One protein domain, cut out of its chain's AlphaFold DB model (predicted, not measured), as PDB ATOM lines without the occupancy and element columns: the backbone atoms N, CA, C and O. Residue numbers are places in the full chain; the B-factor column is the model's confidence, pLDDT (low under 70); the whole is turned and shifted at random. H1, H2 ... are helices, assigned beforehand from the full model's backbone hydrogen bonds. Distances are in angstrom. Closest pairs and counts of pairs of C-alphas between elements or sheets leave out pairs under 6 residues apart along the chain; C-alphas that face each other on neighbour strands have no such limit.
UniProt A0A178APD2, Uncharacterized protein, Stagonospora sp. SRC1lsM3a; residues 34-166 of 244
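AT A GLANCE: This is residues 34 to 166 of the 244 residues of an uncharacterized protein of Stagonospora sp. SRC1lsM3a (UniProt A0A178APD2). One long helix, H3, makes a long edge of the model, and the shorter H2 is folded beside its first half as a helical hairpin; on the other side, away from H3, the small helices H4, H5 and H6 sit among long loops. H1 lies near the middle, close to both H2 and H3, and the loop of residues 34 to 54 lies toward the end of the model where the hairpin turns. The printed part has 133 residues with six named helices, H1 to H6 in that order, and no named strand; the class is all helix, though the helices hold just 58 of the residues. The whole is compact, with a radius of gyration of the C-alphas of 15.1 A and spans of 43 by 35 by 22 A.

HOW THE PARTS SIT: Start at residue 34 and go through a stretch with no named element to H1, residues 55 to 59. A tight link leads to H2, residues 62 to 71, which is close to H1 but not clearly touching, with the C-alphas of Cys 57 and Leu 65 closest at 7.5 A. Next comes H3, residues 77 to 100; H2 and H3 form a helical hairpin and touch at Ala 69 and Thr 77, their closest C-alphas at 5.1 A, running opposite ways at a shallow tilt of 9 degrees. H3 touches H2 with residues 77 to 88 alone. H1 and H3 are close but not clearly touching, with the C-alphas of Lys 58 and His 87 closest at 7.7 A. Go on to H4, residues 118 to 121, close to H2 but not clearly touching, where the C-alphas of Phe 63 and Arg 121 are closest at 7.0 A. On the way to H5, residues 142 to 150, residues 133 to 134 pair antiparallel with residues 105 to 106. H6, residues 154 to 159, is close to H5 but not clearly touching, with the C-alphas of Ala 148 and Leu 156 closest at 7.0 A; they run opposite ways at a steep tilt of 53 degrees. H6 is also close to H4 but not clearly touching, with the C-alphas of Trp 119 and Trp 155 closest at 6.1 A. H3 is apart from H4, H5 and H6. In H1, H2, H3, H5 and H6 every O i to N i+4 pair is within hydrogen-bond range; H4 is too short for such a pair, and its one O i to N i+3 pair is within range.

IN THESE COORDINATES: Find C-alpha 55 at (28.547, 56.648, -45.283), where H1 begins; it is 6.6 A long. H2 measures 14.2 A. Look for C-alpha 77 at (26.628, 55.003, -64.552); from there H3 runs 34.8 A to C-alpha 100. H4 spans 5.4 A, H5 12.2 A and H6 8.7 A, ending at C-alpha 159 at (38.102, 32.069, -41.988).

THE WHOLE: The C-alphas farthest apart, of Pro 75 and Asp 161, are 44.5 A apart. The printed part has no cut, and the links from H3 to H4 and from H4 to H5 are long. The mean pLDDT of the printed part is 93.6, and no printed residue is under 70.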
ATOM      1  N   CYS A  34      22.735  60.726 -51.423       95.81
ATOM      2  CA  CYS A  34      23.707  59.758 -51.910       95.81
ATOM      3  C   CYS A  34      23.752  59.800 -53.436       95.81
ATOM      4  O   CYS A  34      22.718  59.927 -54.078       95.81
ATOM      5  N   ALA A  35      24.926  59.607 -54.031       96.62
ATOM      6  CA  ALA A  35      25.053  59.495 -55.483       96.62
ATOM      7  C   ALA A  35      24.314  58.294 -56.103       96.62
ATOM      8  O   ALA A  35      24.121  58.273 -57.313       96.62
ATOM      9  N   PHE A  36      23.895  57.320 -55.294       96.00
ATOM     10  CA  PHE A  36      23.014  56.236 -55.733       96.00
ATOM     11  C   PHE A  36      21.523  56.594 -55.671       96.00
ATOM     12  O   PHE A  36      20.715  55.816 -56.164       96.00
ATOM     13  N   GLY A  37      21.144  57.719 -55.056       94.75
ATOM     14  CA  GLY A  37      19.749  58.141 -54.948       94.75
ATOM     15  C   GLY A  37      18.850  57.039 -54.384       94.75
ATOM     16  O   GLY A  37      19.169  56.421 -53.362       94.75
ATOM     17  N   GLU A  38      17.760  56.757 -55.092       93.56
ATOM     18  CA  GLU A  38      16.787  55.707 -54.766       93.56
ATOM     19  C   GLU A  38      17.397  54.293 -54.765       93.56
ATOM     20  O   GLU A  38      16.946  53.430 -54.014       93.56
ATOM     21  N   ALA A  39      18.487  54.057 -55.508       93.75
ATOM     22  CA  ALA A  39      19.203  52.776 -55.498       93.75
ATOM     23  C   ALA A  39      20.048  52.558 -54.224       93.75
ATOM     24  O   ALA A  39      20.618  51.488 -54.013       93.75
ATOM     25  N   CYS A  40      20.160  53.562 -53.346       94.00
ATOM     26  CA  CYS A  40      20.853  53.430 -52.068       94.00
ATOM     27  C   CYS A  40      20.031  52.598 -51.072       94.00
ATOM     28  O   CYS A  40      19.137  53.128 -50.425       94.00
ATOM     29  N   SER A  41      20.396  51.344 -50.813       91.19
ATOM     30  CA  SER A  41      19.630  50.453 -49.914       91.19
ATOM     31  C   SER A  41      19.753  50.758 -48.408       91.19
ATOM     32  O   SER A  41      19.474  49.905 -47.574       91.19
ATOM     33  N   SER A  42      20.173  51.970 -48.030       90.31
ATOM     34  CA  SER A  42      20.285  52.378 -46.619       90.31
ATOM     35  C   SER A  42      18.938  52.539 -45.901       90.31
ATOM     36  O   SER A  42      18.903  52.534 -44.673       90.31
ATOM     37  N   ARG A  43      17.846  52.719 -46.653       89.81
ATOM     38  CA  ARG A  43      16.457  52.749 -46.179       89.81
ATOM     39  C   ARG A  43      15.513  52.438 -47.339       89.81
ATOM     40  O   ARG A  43      15.919  52.504 -48.498       89.81
ATOM     41  N   GLU A  44      14.257  52.151 -47.023       88.25
ATOM     42  CA  GLU A  44      13.195  52.005 -48.019       88.25
ATOM     43  C   GLU A  44      13.049  53.285 -48.864       88.25
ATOM     44  O   GLU A  44      13.131  54.396 -48.337       88.25
ATOM     45  N   GLY A  45      12.913  53.132 -50.187       86.75
ATOM     46  CA  GLY A  45      12.889  54.251 -51.143       86.75
ATOM     47  C   GLY A  45      14.235  54.965 -51.349       86.75
ATOM     48  O   GLY A  45      14.315  55.940 -52.089       86.75
ATOM     49  N   GLY A  46      15.302  54.502 -50.699       91.19
ATOM     50  CA  GLY A  46      16.652  55.028 -50.841       91.19
ATOM     51  C   GLY A  46      16.862  56.446 -50.315       91.19
ATOM     52  O   GLY A  46      16.263  56.866 -49.324       91.19
ATOM     53  N   LYS A  47      17.811  57.177 -50.899       92.19
ATOM     54  CA  LYS A  47      18.215  58.522 -50.460       92.19
ATOM     55  C   LYS A  47      17.942  59.554 -51.543       92.19
ATOM     56  O   LYS A  47      17.811  59.221 -52.712       92.19
ATOM     57  N   GLU A  48      17.905  60.823 -51.156       93.06
ATOM     58  CA  GLU A  48      17.893  61.903 -52.143       93.06
ATOM     59  C   GLU A  48      19.179  61.836 -52.990       93.06
ATOM     60  O   GLU A  48      20.247  61.460 -52.496       93.06
ATOM     61  N   GLN A  49      19.105  62.164 -54.279       93.38
ATOM     62  CA  GLN A  49      20.286  62.137 -55.140       93.38
ATOM     63  C   GLN A  49      21.312  63.186 -54.678       93.38
ATOM     64  O   GLN A  49      20.991  64.350 -54.464       93.38
ATOM     65  N   GLY A  50      22.571  62.774 -54.529       92.94
ATOM     66  CA  GLY A  50      23.659  63.626 -54.044       92.94
ATOM     67  C   GLY A  50      24.935  63.548 -54.877       92.94
ATOM     68  O   GLY A  50      25.062  62.689 -55.745       92.94
ATOM     69  N   PRO A  51      25.925  64.410 -54.591       94.25
ATOM     70  CA  PRO A  51      27.183  64.442 -55.337       94.25
ATOM     71  C   PRO A  51      28.220  63.399 -54.879       94.25
ATOM     72  O   PRO A  51      29.248  63.252 -55.529       94.25
ATOM     73  N   ASP A  52      28.006  62.707 -53.752       95.56
ATOM     74  CA  ASP A  52      28.989  61.800 -53.133       95.56
ATOM     75  C   ASP A  52      28.324  60.505 -52.631       95.56
ATOM     76  O   ASP A  52      27.111  60.435 -52.411       95.56
ATOM     77  N   LEU A  53      29.134  59.470 -52.409       95.50
ATOM     78  CA  LEU A  53      28.720  58.251 -51.728       95.50
ATOM     79  C   LEU A  53      28.406  58.557 -50.257       95.50
ATOM     80  O   LEU A  53      29.228  59.135 -49.532       95.50
ATOM     81  N   CYS A  54      27.233  58.137 -49.787       94.12
ATOM     82  CA  CYS A  54      26.885  58.283 -48.379       94.12
ATOM     83  C   CYS A  54      27.700  57.306 -47.500       94.12
ATOM     84  O   CYS A  54      28.259  56.332 -48.016       94.12
ATOM     85  N   PRO A  55      27.778  57.523 -46.173       92.56
ATOM     86  CA  PRO A  55      28.547  56.648 -45.283       92.56
ATOM     87  C   PRO A  55      28.109  55.173 -45.317       92.56
ATOM     88  O   PRO A  55      28.963  54.291 -45.275       92.56
ATOM     89  N   TRP A  56      26.809  54.907 -45.489       93.12
ATOM     90  CA  TRP A  56      26.279  53.550 -45.658       93.12
ATOM     91  C   TRP A  56      26.816  52.886 -46.933       93.12
ATOM     92  O   TRP A  56      27.390  51.804 -46.869       93.12
ATOM     93  N   CYS A  57      26.753  53.565 -48.086       93.81
ATOM     94  CA  CYS A  57      27.319  53.034 -49.333       93.81
ATOM     95  C   CYS A  57      28.829  52.830 -49.238       93.81
ATOM     96  O   CYS A  57      29.350  51.848 -49.753       93.81
ATOM     97  N   LYS A  58      29.544  53.700 -48.515       93.75
ATOM     98  CA  LYS A  58      30.975  53.506 -48.258       93.75
ATOM     99  C   LYS A  58      31.252  52.213 -47.479       93.75
ATOM    100  O   LYS A  58      32.394  51.773 -47.509       93.75
ATOM    101  N   ASN A  59      30.272  51.607 -46.792       92.62
ATOM    102  CA  ASN A  59      30.374  50.311 -46.101       92.62
ATOM    103  C   ASN A  59      30.119  49.076 -46.974       92.62
ATOM    104  O   ASN A  59      30.529  47.992 -46.563       92.62
ATOM    105  N   ILE A  60      29.563  49.241 -48.172       91.75
ATOM    106  CA  ILE A  60      29.386  48.154 -49.139       91.75
ATOM    107  C   ILE A  60      30.742  47.747 -49.736       91.75
ATOM    108  O   ILE A  60      31.673  48.557 -49.837       91.75
ATOM    109  N   CYS A  61      30.876  46.483 -50.141       91.56
ATOM    110  CA  CYS A  61      32.060  46.030 -50.854       91.56
ATOM    111  C   CYS A  61      32.187  46.717 -52.231       91.56
ATOM    112  O   CYS A  61      31.200  47.053 -52.882       91.56
ATOM    113  N   LEU A  62      33.419  46.926 -52.709       92.69
ATOM    114  CA  LEU A  62      33.646  47.631 -53.979       92.69
ATOM    115  C   LEU A  62      32.987  46.926 -55.173       92.69
ATOM    116  O   LEU A  62      32.510  47.600 -56.076       92.69
ATOM    117  N   PHE A  63      32.943  45.590 -55.166       91.81
ATOM    118  CA  PHE A  63      32.310  44.810 -56.230       91.81
ATOM    119  C   PHE A  63      30.821  45.157 -56.371       91.81
ATOM    120  O   PHE A  63      30.377  45.499 -57.466       91.81
ATOM    121  N   ASP A  64      30.080  45.163 -55.263       92.00
ATOM    122  CA  ASP A  64      28.656  45.504 -55.273       92.00
ATOM    123  C   ASP A  64      28.427  46.987 -55.567       92.00
ATOM    124  O   ASP A  64      27.451  47.330 -56.224       92.00
ATOM    125  N   LEU A  65      29.343  47.875 -55.164       94.19
ATOM    126  CA  LEU A  65      29.270  49.289 -55.543       94.19
ATOM    127  C   LEU A  65      29.391  49.501 -57.054       94.19
ATOM    128  O   LEU A  65      28.656  50.318 -57.607       94.19
ATOM    129  N   TYR A  66      30.296  48.785 -57.729       95.44
ATOM    130  CA  TYR A  66      30.383  48.849 -59.190       95.44
ATOM    131  C   TYR A  66      29.139  48.262 -59.847       95.44
ATOM    132  O   TYR A  66      28.604  48.887 -60.755       95.44
ATOM    133  N   LYS A  67      28.646  47.121 -59.347       94.31
ATOM    134  CA  LYS A  67      27.412  46.511 -59.850       94.31
ATOM    135  C   LYS A  67      26.223  47.469 -59.731       94.31
ATOM    136  O   LYS A  67      25.560  47.728 -60.723       94.31
ATOM    137  N   LEU A  68      26.024  48.077 -58.560       94.19
ATOM    138  CA  LEU A  68      24.984  49.088 -58.351       94.19
ATOM    139  C   LEU A  68      25.141  50.276 -59.307       94.19
ATOM    140  O   LEU A  68      24.149  50.817 -59.778       94.19
ATOM    141  N   ALA A  69      26.373  50.705 -59.594       96.50
ATOM    142  CA  ALA A  69      26.613  51.819 -60.511       96.50
ATOM    143  C   ALA A  69      26.281  51.450 -61.965       96.50
ATOM    144  O   ALA A  69      25.795  52.295 -62.719       96.50
ATOM    145  N   ASP A  70      26.531  50.200 -62.351       95.81
ATOM    146  CA  ASP A  70      26.176  49.668 -63.664       95.81
ATOM    147  C   ASP A  70      24.652  49.534 -63.807       95.81
ATOM    148  O   ASP A  70      24.097  49.962 -64.820       95.81
ATOM    149  N   ASP A  71      23.972  49.066 -62.757       95.44
ATOM    150  CA  ASP A  71      22.516  48.882 -62.719       95.44
ATOM    151  C   ASP A  71      21.729  50.207 -62.826       95.44
ATOM    152  O   ASP A  71      20.582  50.204 -63.269       95.44
ATOM    153  N   LEU A  72      22.333  51.357 -62.485       94.19
ATOM    154  CA  LEU A  72      21.705  52.681 -62.662       94.19
ATOM    155  C   LEU A  72      21.473  53.063 -64.135       94.19
ATOM    156  O   LEU A  72      20.620  53.903 -64.422       94.19
ATOM    157  N   GLY A  73      22.258  52.503 -65.058       92.81
ATOM    158  CA  GLY A  73      22.228  52.852 -66.476       92.81
ATOM    159  C   GLY A  73      22.626  54.307 -66.819       92.81
ATOM    160  O   GLY A  73      22.903  55.149 -65.951       92.81
ATOM    161  N   PRO A  74      22.706  54.642 -68.122       91.25
ATOM    162  CA  PRO A  74      22.969  56.006 -68.574       91.25
ATOM    163  C   PRO A  74      21.835  56.978 -68.194       91.25
ATOM    164  O   PRO A  74      20.669  56.598 -68.251       91.25
ATOM    165  N   PRO A  75      22.146  58.251 -67.875       91.50
ATOM    166  CA  PRO A  75      23.475  58.875 -67.883       91.50
ATOM    167  C   PRO A  75      24.257  58.720 -66.562       91.50
ATOM    168  O   PRO A  75      25.357  59.261 -66.438       91.50
ATOM    169  N   TYR A  76      23.714  58.011 -65.569       91.69
ATOM    170  CA  TYR A  76      24.215  58.014 -64.191       91.69
ATOM    171  C   TYR A  76      25.409  57.080 -63.949       91.69
ATOM    172  O   TYR A  76      26.266  57.404 -63.122       91.69
ATOM    173  N   THR A  77      25.534  55.982 -64.705       94.12
ATOM    174  CA  THR A  77      26.628  55.003 -64.552       94.12
ATOM    175  C   THR A  77      28.015  55.649 -64.552       94.12
ATOM    176  O   THR A  77      28.812  55.422 -63.644       94.12
ATOM    177  N   GLY A  78      28.321  56.495 -65.544       95.88
ATOM    178  CA  GLY A  78      29.647  57.109 -65.686       95.88
ATOM    179  C   GLY A  78      30.051  57.976 -64.483       95.88
ATOM    180  O   GLY A  78      31.112  57.741 -63.895       95.88
ATOM    181  N   PRO A  79      29.239  58.977 -64.093       96.38
ATOM    182  CA  PRO A  79      29.473  59.781 -62.894       96.38
ATOM    183  C   PRO A  79      29.605  58.964 -61.606       96.38
ATOM    184  O   PRO A  79      30.548  59.196 -60.847       96.38
ATOM    185  N   VAL A  80      28.715  57.996 -61.365       97.25
ATOM    186  CA  VAL A  80      28.722  57.217 -60.117       97.25
ATOM    187  C   VAL A  80      29.923  56.272 -60.057       97.25
ATOM    188  O   VAL A  80      30.593  56.222 -59.024       97.25
ATOM    189  N   ARG A  81      30.298  55.612 -61.163       97.69
ATOM    190  CA  ARG A  81      31.526  54.794 -61.223       97.69
ATOM    191  C   ARG A  81      32.773  55.597 -60.853       97.69
ATOM    192  O   ARG A  81      33.586  55.106 -60.076       97.69
ATOM    193  N   ARG A  82      32.892  56.854 -61.304       98.00
ATOM    194  CA  ARG A  82      34.020  57.728 -60.919       98.00
ATOM    195  C   ARG A  82      34.079  58.004 -59.415       98.00
ATOM    196  O   ARG A  82      35.171  58.135 -58.869       98.00
ATOM    197  N   LEU A  83      32.935  58.075 -58.734       98.06
ATOM    198  CA  LEU A  83      32.890  58.216 -57.274       98.06
ATOM    199  C   LEU A  83      33.322  56.925 -56.568       98.06
ATOM    200  O   LEU A  83      34.051  56.986 -55.575       98.06
ATOM    201  N   VAL A  84      32.930  55.760 -57.095       97.38
ATOM    202  CA  VAL A  84      33.406  54.455 -56.604       97.38
ATOM    203  C   VAL A  84      34.922  54.322 -56.804       97.38
ATOM    204  O   VAL A  84      35.625  53.945 -55.865       97.38
ATOM    205  N   ASP A  85      35.451  54.730 -57.960       97.81
ATOM    206  CA  ASP A  85      36.894  54.768 -58.234       97.81
ATOM    207  C   ASP A  85      37.635  55.709 -57.277       97.81
ATOM    208  O   ASP A  85      38.660  55.343 -56.700       97.81
ATOM    209  N   ALA A  86      37.104  56.914 -57.050       97.81
ATOM    210  CA  ALA A  86      37.678  57.864 -56.102       97.81
ATOM    211  C   ALA A  86      37.705  57.292 -54.676       97.81
ATOM    212  O   ALA A  86      38.706  57.443 -53.967       97.81
ATOM    213  N   HIS A  87      36.642  56.592 -54.269       96.00
ATOM    214  CA  HIS A  87      36.588  55.912 -52.980       96.00
ATOM    215  C   HIS A  87      37.627  54.788 -52.882       96.00
ATOM    216  O   HIS A  87      38.386  54.751 -51.912       96.00
ATOM    217  N   ARG A  88      37.729  53.926 -53.900       96.06
ATOM    218  CA  ARG A  88      38.755  52.878 -53.980       96.06
ATOM    219  C   ARG A  88      40.165  53.465 -53.871       96.06
ATOM    220  O   ARG A  88      40.947  53.016 -53.037       96.06
ATOM    221  N   ASN A  89      40.472  54.488 -54.664       96.88
ATOM    222  CA  ASN A  89      41.787  55.132 -54.682       96.88
ATOM    223  C   ASN A  89      42.113  55.814 -53.345       96.88
ATOM    224  O   ASN A  89      43.273  55.899 -52.947       96.88
ATOM    225  N   HIS A  90      41.102  56.321 -52.635       94.88
ATOM    226  CA  HIS A  90      41.283  56.826 -51.278       94.88
ATOM    227  C   HIS A  90      41.662  55.703 -50.301       94.88
ATOM    228  O   HIS A  90      42.637  55.866 -49.573       94.88
ATOM    229  N   LEU A  91      40.969  54.557 -50.335       94.50
ATOM    230  CA  LEU A  91      41.300  53.397 -49.496       94.50
ATOM    231  C   LEU A  91      42.704  52.845 -49.791       94.50
ATOM    232  O   LEU A  91      43.434  52.496 -48.867       94.50
ATOM    233  N   GLU A  92      43.097  52.778 -51.066       95.62
ATOM    234  CA  GLU A  92      44.432  52.321 -51.478       95.62
ATOM    235  C   GLU A  92      45.538  53.257 -50.978       95.62
ATOM    236  O   GLU A  92      46.519  52.786 -50.399       95.62
ATOM    237  N   ARG A  93      45.359  54.577 -51.123       94.81
ATOM    238  CA  ARG A  93      46.318  55.566 -50.607       94.81
ATOM    239  C   ARG A  93      46.431  55.526 -49.085       94.81
ATOM    240  O   ARG A  93      47.548  55.454 -48.580       94.81
ATOM    241  N   ASP A  94      45.303  55.521 -48.376       92.06
ATOM    242  CA  ASP A  94      45.263  55.462 -46.907       92.06
ATOM    243  C   ASP A  94      45.945  54.186 -46.382       92.06
ATOM    244  O   ASP A  94      46.750  54.239 -45.452       92.06
ATOM    245  N   PHE A  95      45.717  53.041 -47.031       92.81
ATOM    246  CA  PHE A  95      46.379  51.790 -46.669       92.81
ATOM    247  C   PHE A  95      47.898  51.839 -46.874       92.81
ATOM    248  O   PHE A  95      48.644  51.465 -45.970       92.81
ATOM    249  N   ILE A  96      48.371  52.309 -48.034       93.31
ATOM    250  CA  ILE A  96      49.811  52.414 -48.329       93.31
ATOM    251  C   ILE A  96      50.494  53.374 -47.351       93.31
ATOM    252  O   ILE A  96      51.570  53.070 -46.836       93.31
ATOM    253  N   GLU A  97      49.872  54.515 -47.060       92.19
ATOM    254  CA  GLU A  97      50.413  55.485 -46.110       92.19
ATOM    255  C   GLU A  97      50.557  54.880 -44.707       92.19
ATOM    256  O   GLU A  97      51.602  55.033 -44.071       92.19
ATOM    257  N   ARG A  98      49.552  54.123 -44.255       91.25
ATOM    258  CA  ARG A  98      49.573  53.438 -42.955       91.25
ATOM    259  C   ARG A  98      50.545  52.270 -42.888       91.25
ATOM    260  O   ARG A  98      51.008  51.964 -41.801       91.25
ATOM    261  N   LEU A  99      50.868  51.614 -44.001       88.12
ATOM    262  CA  LEU A  99      51.906  50.577 -44.009       88.12
ATOM    263  C   LEU A  99      53.312  51.157 -43.815       88.12
ATOM    264  O   LEU A  99      54.175  50.489 -43.251       88.12
ATOM    265  N   ASN A 100      53.535  52.387 -44.277       89.75
ATOM    266  CA  ASN A 100      54.836  53.054 -44.216       89.75
ATOM    267  C   ASN A 100      55.039  53.879 -42.935       89.75
ATOM    268  O   ASN A 100      56.135  54.379 -42.687       89.75
ATOM    269  N   LYS A 101      53.989  54.042 -42.125       88.69
ATOM    270  CA  LYS A 101      53.999  54.805 -40.875       88.69
ATOM    271  C   LYS A 101      53.582  53.894 -39.718       88.69
ATOM    272  O   LYS A 101      52.843  52.943 -39.937       88.69
ATOM    273  N   PRO A 102      53.979  54.172 -38.467       86.06
ATOM    274  CA  PRO A 102      53.507  53.426 -37.297       86.06
ATOM    275  C   PRO A 102      52.063  53.826 -36.933       86.06
ATOM    276  O   PRO A 102      51.760  54.163 -35.790       86.06
ATOM    277  N   TRP A 103      51.174  53.875 -37.925       89.75
ATOM    278  CA  TRP A 103      49.783  54.269 -37.767       89.75
ATOM    279  C   TRP A 103      48.885  53.039 -37.645       89.75
ATOM    280  O   TRP A 103      49.173  51.998 -38.238       89.75
ATOM    281  N   PRO A 104      47.762  53.153 -36.917       91.81
ATOM    282  CA  PRO A 104      46.739  52.120 -36.911       91.81
ATOM    283  C   PRO A 104      46.297  51.767 -38.336       91.81
ATOM    284  O   PRO A 104      46.099  52.653 -39.172       91.81
ATOM    285  N   LEU A 105      46.118  50.478 -38.604       94.06
ATOM    286  CA  LEU A 105      45.725  49.949 -39.908       94.06
ATOM    287  C   LEU A 105      44.207  50.079 -40.116       94.06
ATOM    288  O   LEU A 105      43.456  50.180 -39.141       94.06
ATOM    289  N   PRO A 106      43.710  50.074 -41.363       94.56
ATOM    290  CA  PRO A 106      42.274  50.045 -41.597       94.56
ATOM    291  C   PRO A 106      41.685  48.682 -41.210       94.56
ATOM    292  O   PRO A 106      42.333  47.643 -41.338       94.56
ATOM    293  N   CYS A 107      40.420  48.688 -40.780       95.88
ATOM    294  CA  CYS A 107      39.614  47.475 -40.615       95.88
ATOM    295  C   CYS A 107      39.672  46.599 -41.882       95.88
ATOM    296  O   CYS A 107      39.692  47.127 -42.994       95.88
ATOM    297  N   ALA A 108      39.604  45.274 -41.741       95.38
ATOM    298  CA  ALA A 108      39.639  44.324 -42.856       95.38
ATOM    299  C   ALA A 108      38.569  44.589 -43.939       95.38
ATOM    300  O   ALA A 108      38.810  44.330 -45.114       95.38
ATOM    301  N   ILE A 109      37.419  45.179 -43.578       93.56
ATOM    302  CA  ILE A 109      36.382  45.614 -44.541       93.56
ATOM    303  C   ILE A 109      36.868  46.750 -45.445       93.56
ATOM    304  O   ILE A 109      36.342  46.944 -46.538       93.56
ATOM    305  N   LYS A 110      37.834  47.545 -44.988       93.19
ATOM    306  CA  LYS A 110      38.423  48.674 -45.717       93.19
ATOM    307  C   LYS A 110      39.805  48.359 -46.279       93.19
ATOM    308  O   LYS A 110      40.221  49.044 -47.201       93.19
ATOM    309  N   ASP A 111      40.472  47.314 -45.790       92.25
ATOM    310  CA  ASP A 111      41.790  46.858 -46.249       92.25
ATOM    311  C   ASP A 111      41.752  46.467 -47.741       92.25
ATOM    312  O   ASP A 111      41.162  45.443 -48.086       92.25
ATOM    313  N   PRO A 112      42.381  47.222 -48.659       90.88
ATOM    314  CA  PRO A 112      42.353  46.931 -50.094       90.88
ATOM    315  C   PRO A 112      42.908  45.551 -50.461       90.88
ATOM    316  O   PRO A 112      42.494  44.974 -51.466       90.88
ATOM    317  N   SER A 113      43.793  44.980 -49.638       89.38
ATOM    318  CA  SER A 113      44.348  43.645 -49.881       89.38
ATOM    319  C   SER A 113      43.351  42.509 -49.653       89.38
ATOM    320  O   SER A 113      43.602  41.388 -50.080       89.38
ATOM    321  N   MET A 114      42.204  42.807 -49.037       89.81
ATOM    322  CA  MET A 114      41.107  41.862 -48.813       89.81
ATOM    323  C   MET A 114      39.943  42.058 -49.796       89.81
ATOM    324  O   MET A 114      38.854  41.545 -49.558       89.81
ATOM    325  N   ARG A 115      40.092  42.875 -50.851       86.88
ATOM    326  CA  ARG A 115      38.961  43.277 -51.720       86.88
ATOM    327  C   ARG A 115      38.315  42.109 -52.464       86.88
ATOM    328  O   ARG A 115      37.111  42.123 -52.687       86.88
ATOM    329  N   ASP A 116      39.117  41.103 -52.794       86.56
ATOM    330  CA  ASP A 116      38.704  39.955 -53.598       86.56
ATOM    331  C   ASP A 116      38.250  38.765 -52.738       86.56
ATOM    332  O   ASP A 116      37.904  37.709 -53.264       86.56
ATOM    333  N   MET A 117      38.222  38.926 -51.409       89.94
ATOM    334  CA  MET A 117      37.850  37.848 -50.500       89.94
ATOM    335  C   MET A 117      36.337  37.591 -50.543       89.94
ATOM    336  O   MET A 117      35.567  38.542 -50.376       89.94
ATOM    337  N   PRO A 118      35.884  36.330 -50.703       91.06
ATOM    338  CA  PRO A 118      34.459  36.011 -50.805       91.06
ATOM    339  C   PRO A 118      33.627  36.523 -49.626       91.06
ATOM    340  O   PRO A 118      32.572  37.118 -49.833       91.06
ATOM    341  N   TRP A 119      34.128  36.378 -48.394       91.38
ATOM    342  CA  TRP A 119      33.438  36.856 -47.190       91.38
ATOM    343  C   TRP A 119      33.159  38.359 -47.203       91.38
ATOM    344  O   TRP A 119      32.157  38.802 -46.653       91.38
ATOM    345  N   ARG A 120      34.012  39.153 -47.861       90.44
ATOM    346  CA  ARG A 120      33.840  40.604 -47.936       90.44
ATOM    347  C   ARG A 120      32.702  40.999 -48.866       90.44
ATOM    348  O   ARG A 120      32.067  42.017 -48.622       90.44
ATOM    349  N   ARG A 121      32.452  40.216 -49.918       86.88
ATOM    350  CA  ARG A 121      31.306  40.433 -50.816       86.88
ATOM    351  C   ARG A 121      29.984  40.155 -50.111       86.88
ATOM    352  O   ARG A 121      28.997  40.817 -50.364       86.88
ATOM    353  N   ASN A 122      29.995  39.220 -49.168       85.25
ATOM    354  CA  ASN A 122      28.800  38.778 -48.458       85.25
ATOM    355  C   ASN A 122      28.607  39.491 -47.112       85.25
ATOM    356  O   ASN A 122      27.939  38.949 -46.233       85.25
ATOM    357  N   PHE A 123      29.230  40.656 -46.906       91.88
ATOM    358  CA  PHE A 123      29.137  41.365 -45.637       91.88
ATOM    359  C   PHE A 123      28.933  42.867 -45.813       91.88
ATOM    360  O   PHE A 123      29.761  43.571 -46.390       91.88
ATOM    361  N   ASN A 124      27.848  43.356 -45.219       90.81
ATOM    362  CA  ASN A 124      27.570  44.764 -45.004       90.81
ATOM    363  C   ASN A 124      27.148  44.921 -43.533       90.81
ATOM    364  O   ASN A 124      26.242  44.216 -43.103       90.81
ATOM    365  N   PRO A 125      27.759  45.823 -42.745       92.31
ATOM    366  CA  PRO A 125      27.355  46.049 -41.358       92.31
ATOM    367  C   PRO A 125      25.968  46.704 -41.195       92.31
ATOM    368  O   PRO A 125      25.539  46.894 -40.060       92.31
ATOM    369  N   GLU A 126      25.297  47.082 -42.292       91.31
ATOM    370  CA  GLU A 126      23.917  47.600 -42.325       91.31
ATOM    371  C   GLU A 126      23.695  48.869 -41.489       91.31
ATOM    372  O   GLU A 126      22.592  49.173 -41.047       91.31
ATOM    373  N   ASP A 127      24.746  49.664 -41.308       91.19
ATOM    374  CA  ASP A 127      24.668  50.966 -40.661       91.19
ATOM    375  C   ASP A 127      25.625  51.973 -41.337       91.19
ATOM    376  O   ASP A 127      26.465  51.625 -42.180       91.19
ATOM    377  N   ASP A 128      25.487  53.247 -40.982       91.00
ATOM    378  CA  ASP A 128      26.234  54.366 -41.557       91.00
ATOM    379  C   ASP A 128      27.489  54.757 -40.755       91.00
ATOM    380  O   ASP A 128      28.217  55.679 -41.137       91.00
ATOM    381  N   LYS A 129      27.791  54.044 -39.665       92.31
ATOM    382  CA  LYS A 129      28.932  54.348 -38.804       92.31
ATOM    383  C   LYS A 129      30.243  54.009 -39.524       92.31
ATOM    384  O   LYS A 129      30.355  52.977 -40.204       92.31
ATOM    385  N   PRO A 130      31.284  54.845 -39.362       90.69
ATOM    386  CA  PRO A 130      32.591  54.570 -39.936       90.69
ATOM    387  C   PRO A 130      33.246  53.347 -39.278       90.69
ATOM    388  O   PRO A 130      32.915  52.934 -38.164       90.69
ATOM    389  N   CYS A 131      34.205  52.746 -39.981       93.69
ATOM    390  CA  CYS A 131      35.080  51.743 -39.383       93.69
ATOM    391  C   CYS A 131      36.135  52.420 -38.505       93.69
ATOM    392  O   CYS A 131      36.754  53.394 -38.928       93.69
ATOM    393  N   SER A 132      36.396  51.856 -37.327       93.50
ATOM    394  CA  SER A 132      37.584  52.191 -36.539       93.50
ATOM    395  C   SER A 132      38.837  51.536 -37.124       93.50
ATOM    396  O   SER A 132      38.758  50.559 -37.879       93.50
ATOM    397  N   HIS A 133      39.997  52.061 -36.742       93.25
ATOM    398  CA  HIS A 133      41.287  51.460 -37.060       93.25
ATOM    399  C   HIS A 133      41.591  50.259 -36.160       93.25
ATOM    400  O   HIS A 133      40.977  50.079 -35.108       93.25
ATOM    401  N   VAL A 134      42.553  49.446 -36.585       95.81
ATOM    402  CA  VAL A 134      42.955  48.199 -35.935       95.81
ATOM    403  C   VAL A 134      44.472  48.125 -35.788       95.81
ATOM    404  O   VAL A 134      45.221  48.842 -36.452       95.81
ATOM    405  N   VAL A 135      44.935  47.241 -34.908       92.12
ATOM    406  CA  VAL A 135      46.368  47.055 -34.638       92.12
ATOM    407  C   VAL A 135      47.005  46.151 -35.690       92.12
ATOM    408  O   VAL A 135      48.173  46.309 -36.042       92.12
ATOM    409  N   HIS A 136      46.244  45.186 -36.207       91.56
ATOM    410  CA  HIS A 136      46.783  44.150 -37.068       91.56
ATOM    411  C   HIS A 136      46.146  44.124 -38.454       91.56
ATOM    412  O   HIS A 136      44.942  44.292 -38.619       91.56
ATOM    413  N   ARG A 137      46.958  43.802 -39.466       90.88
ATOM    414  CA  ARG A 137      46.465  43.568 -40.827       90.88
ATOM    415  C   ARG A 137      45.461  42.414 -40.850       90.88
ATOM    416  O   ARG A 137      45.681  41.389 -40.195       90.88
ATOM    417  N   GLY A 138      44.388  42.586 -41.621       93.25
ATOM    418  CA  GLY A 138      43.303  41.613 -41.728       93.25
ATOM    419  C   GLY A 138      42.414  41.507 -40.486       93.25
ATOM    420  O   GLY A 138      41.673  40.537 -40.372       93.25
ATOM    421  N   GLN A 139      42.480  42.455 -39.550       96.25
ATOM    422  CA  GLN A 139      41.622  42.485 -38.366       96.25
ATOM    423  C   GLN A 139      40.334  43.276 -38.636       96.25
ATOM    424  O   GLN A 139      40.372  44.375 -39.194       96.25
ATOM    425  N   LEU A 140      39.188  42.737 -38.232       97.31
ATOM    426  CA  LEU A 140      37.932  43.477 -38.149       97.31
ATOM    427  C   LEU A 140      37.987  44.415 -36.943       97.31
ATOM    428  O   LEU A 140      38.414  44.020 -35.865       97.31
ATOM    429  N   CYS A 141      37.529  45.657 -37.090       97.38
ATOM    430  CA  CYS A 141      37.335  46.495 -35.910       97.38
ATOM    431  C   CYS A 141      36.187  45.947 -35.050       97.38
ATOM    432  O   CYS A 141      35.304  45.256 -35.561       97.38
ATOM    433  N   GLN A 142      36.163  46.297 -33.762       97.25
ATOM    434  CA  GLN A 142      35.197  45.759 -32.796       97.25
ATOM    435  C   GLN A 142      33.738  45.863 -33.271       97.25
ATOM    436  O   GLN A 142      32.992  44.896 -33.166       97.25
ATOM    437  N   ARG A 143      33.347  47.002 -33.863       97.06
ATOM    438  CA  ARG A 143      32.006  47.183 -34.444       97.06
ATOM    439  C   ARG A 143      31.723  46.159 -35.545       97.06
ATOM    440  O   ARG A 143      30.667  45.546 -35.565       97.06
ATOM    441  N   CYS A 144      32.651  46.016 -36.482       97.25
ATOM    442  CA  CYS A 144      32.494  45.136 -37.634       97.25
ATOM    443  C   CYS A 144      32.467  43.663 -37.227       97.25
ATOM    444  O   CYS A 144      31.704  42.886 -37.790       97.25
ATOM    445  N   TYR A 145      33.269  43.302 -36.225       97.88
ATOM    446  CA  TYR A 145      33.248  41.975 -35.629       97.88
ATOM    447  C   TYR A 145      31.897  41.688 -34.959       97.88
ATOM    448  O   TYR A 145      31.268  40.686 -35.281       97.88
ATOM    449  N   ALA A 146      31.398  42.608 -34.124       97.56
ATOM    450  CA  ALA A 146      30.088  42.476 -33.487       97.56
ATOM    451  C   ALA A 146      28.955  42.345 -34.519       97.56
ATOM    452  O   ALA A 146      28.124  41.451 -34.403       97.56
ATOM    453  N   LYS A 147      28.972  43.152 -35.588       97.56
ATOM    454  CA  LYS A 147      27.984  43.061 -36.674       97.56
ATOM    455  C   LYS A 147      28.015  41.726 -37.410       97.56
ATOM    456  O   LYS A 147      26.963  41.158 -37.681       97.56
ATOM    457  N   ALA A 148      29.202  41.189 -37.682       97.00
ATOM    458  CA  ALA A 148      29.326  39.862 -38.281       97.00
ATOM    459  C   ALA A 148      28.779  38.758 -37.355       97.00
ATOM    460  O   ALA A 148      28.181  37.795 -37.836       97.00
ATOM    461  N   GLN A 149      28.946  38.903 -36.034       97.56
ATOM    462  CA  GLN A 149      28.354  37.990 -35.052       97.56
ATOM    463  C   GLN A 149      26.824  38.112 -35.003       97.56
ATOM    464  O   GLN A 149      26.145  37.092 -35.064       97.56
ATOM    465  N   GLU A 150      26.289  39.336 -34.939       97.31
ATOM    466  CA  GLU A 150      24.843  39.621 -34.942       97.31
ATOM    467  C   GLU A 150      24.148  39.034 -36.178       97.31
ATOM    468  O   GLU A 150      23.079  38.443 -36.064       97.31
ATOM    469  N   GLN A 151      24.781  39.140 -37.349       96.44
ATOM    470  CA  GLN A 151      24.264  38.611 -38.615       96.44
ATOM    471  C   GLN A 151      24.507  37.102 -38.803       96.44
ATOM    472  O   GLN A 151      24.148  36.551 -39.841       96.44
ATOM    473  N   GLY A 152      25.147  36.414 -37.849       95.94
ATOM    474  CA  GLY A 152      25.396  34.971 -37.943       95.94
ATOM    475  C   GLY A 152      26.311  34.572 -39.109       95.94
ATOM    476  O   GLY A 152      26.148  33.504 -39.696       95.94
ATOM    477  N   CYS A 153      27.276  35.423 -39.466       95.94
ATOM    478  CA  CYS A 153      28.158  35.209 -40.610       95.94
ATOM    479  C   CYS A 153      29.029  33.945 -40.453       95.94
ATOM    480  O   CYS A 153      30.027  33.950 -39.730       95.94
ATOM    481  N   GLU A 154      28.726  32.866 -41.188       94.75
ATOM    482  CA  GLU A 154      29.462  31.592 -41.077       94.75
ATOM    483  C   GLU A 154      30.961  31.704 -41.395       94.75
ATOM    484  O   GLU A 154      31.789  30.982 -40.827       94.75
ATOM    485  N   TRP A 155      31.322  32.604 -42.315       94.69
ATOM    486  CA  TRP A 155      32.710  32.846 -42.703       94.69
ATOM    487  C   TRP A 155      33.557  33.334 -41.523       94.69
ATOM    488  O   TRP A 155      34.759  33.079 -41.495       94.69
ATOM    489  N   LEU A 156      32.946  33.953 -40.508       95.38
ATOM    490  CA  LEU A 156      33.661  34.441 -39.334       95.38
ATOM    491  C   LEU A 156      34.318  33.283 -38.572       95.38
ATOM    492  O   LEU A 156      35.479  33.354 -38.199       95.38
ATOM    493  N   VAL A 157      33.622  32.157 -38.411       92.94
ATOM    494  CA  VAL A 157      34.183  30.986 -37.711       92.94
ATOM    495  C   VAL A 157      35.140  30.195 -38.611       92.94
ATOM    496  O   VAL A 157      36.109  29.598 -38.123       92.94
ATOM    497  N   LYS A 158      34.864  30.165 -39.921       93.44
ATOM    498  CA  LYS A 158      35.610  29.361 -40.902       93.44
ATOM    499  C   LYS A 158      36.934  30.003 -41.312       93.44
ATOM    500  O   LYS A 158      37.903  29.279 -41.528       93.44
ATOM    501  N   GLU A 159      36.981  31.328 -41.400       94.50
ATOM    502  CA  GLU A 159      38.102  32.069 -41.988       94.50
ATOM    503  C   GLU A 159      38.812  32.993 -40.998       94.50
ATOM    504  O   GLU A 159      39.945  33.397 -41.261       94.50
ATOM    505  N   PHE A 160      38.186  33.318 -39.862       96.06
ATOM    506  CA  PHE A 160      38.773  34.166 -38.830       96.06
ATOM    507  C   PHE A 160      39.046  33.390 -37.539       96.06
ATOM    508  O   PHE A 160      38.423  32.381 -37.203       96.06
ATOM    509  N   ASP A 161      40.022  33.896 -36.799       95.50
ATOM    510  CA  ASP A 161      40.390  33.476 -35.454       95.50
ATOM    511  C   ASP A 161      40.142  34.667 -34.526       95.50
ATOM    512  O   ASP A 161      40.958  35.590 -34.438       95.50
ATOM    513  N   GLY A 162      38.954  34.689 -33.918       94.62
ATOM    514  CA  GLY A 162      38.413  35.908 -33.324       94.62
ATOM    515  C   GLY A 162      38.124  36.942 -34.412       94.62
ATOM    516  O   GLY A 162      37.481  36.633 -35.410       94.62
ATOM    517  N   ASP A 163      38.636  38.155 -34.246       96.19
ATOM    518  CA  ASP A 163      38.465  39.261 -35.190       96.19
ATOM    519  C   ASP A 163      39.556  39.321 -36.274       96.19
ATOM    520  O   ASP A 163      39.525  40.205 -37.129       96.19
ATOM    521  N   ARG A 164      40.523  38.394 -36.281       95.62
ATOM    522  CA  ARG A 164      41.651  38.401 -37.227       95.62
ATOM    523  C   ARG A 164      41.494  37.363 -38.326       95.62
ATOM    524  O   ARG A 164      41.341  36.179 -38.046       95.62
ATOM    525  N   TYR A 165      41.636  37.807 -39.573       95.31
ATOM    526  CA  TYR A 165      41.613  36.940 -40.744       95.31
ATOM    527  C   TYR A 165      42.759  35.915 -40.714       95.31
ATOM    528  O   TYR A 165      43.923  36.240 -40.429       95.31
ATOM    529  N   GLY A 166      42.417  34.668 -41.030       95.06
ATOM    530  CA  GLY A 166      43.289  33.506 -40.957       95.06
ATOM    531  C   GLY A 166      43.609  33.079 -39.525       95.06
ATOM    532  O   GLY A 166      43.343  33.777 -38.552       95.06
TER     533      GLY A 166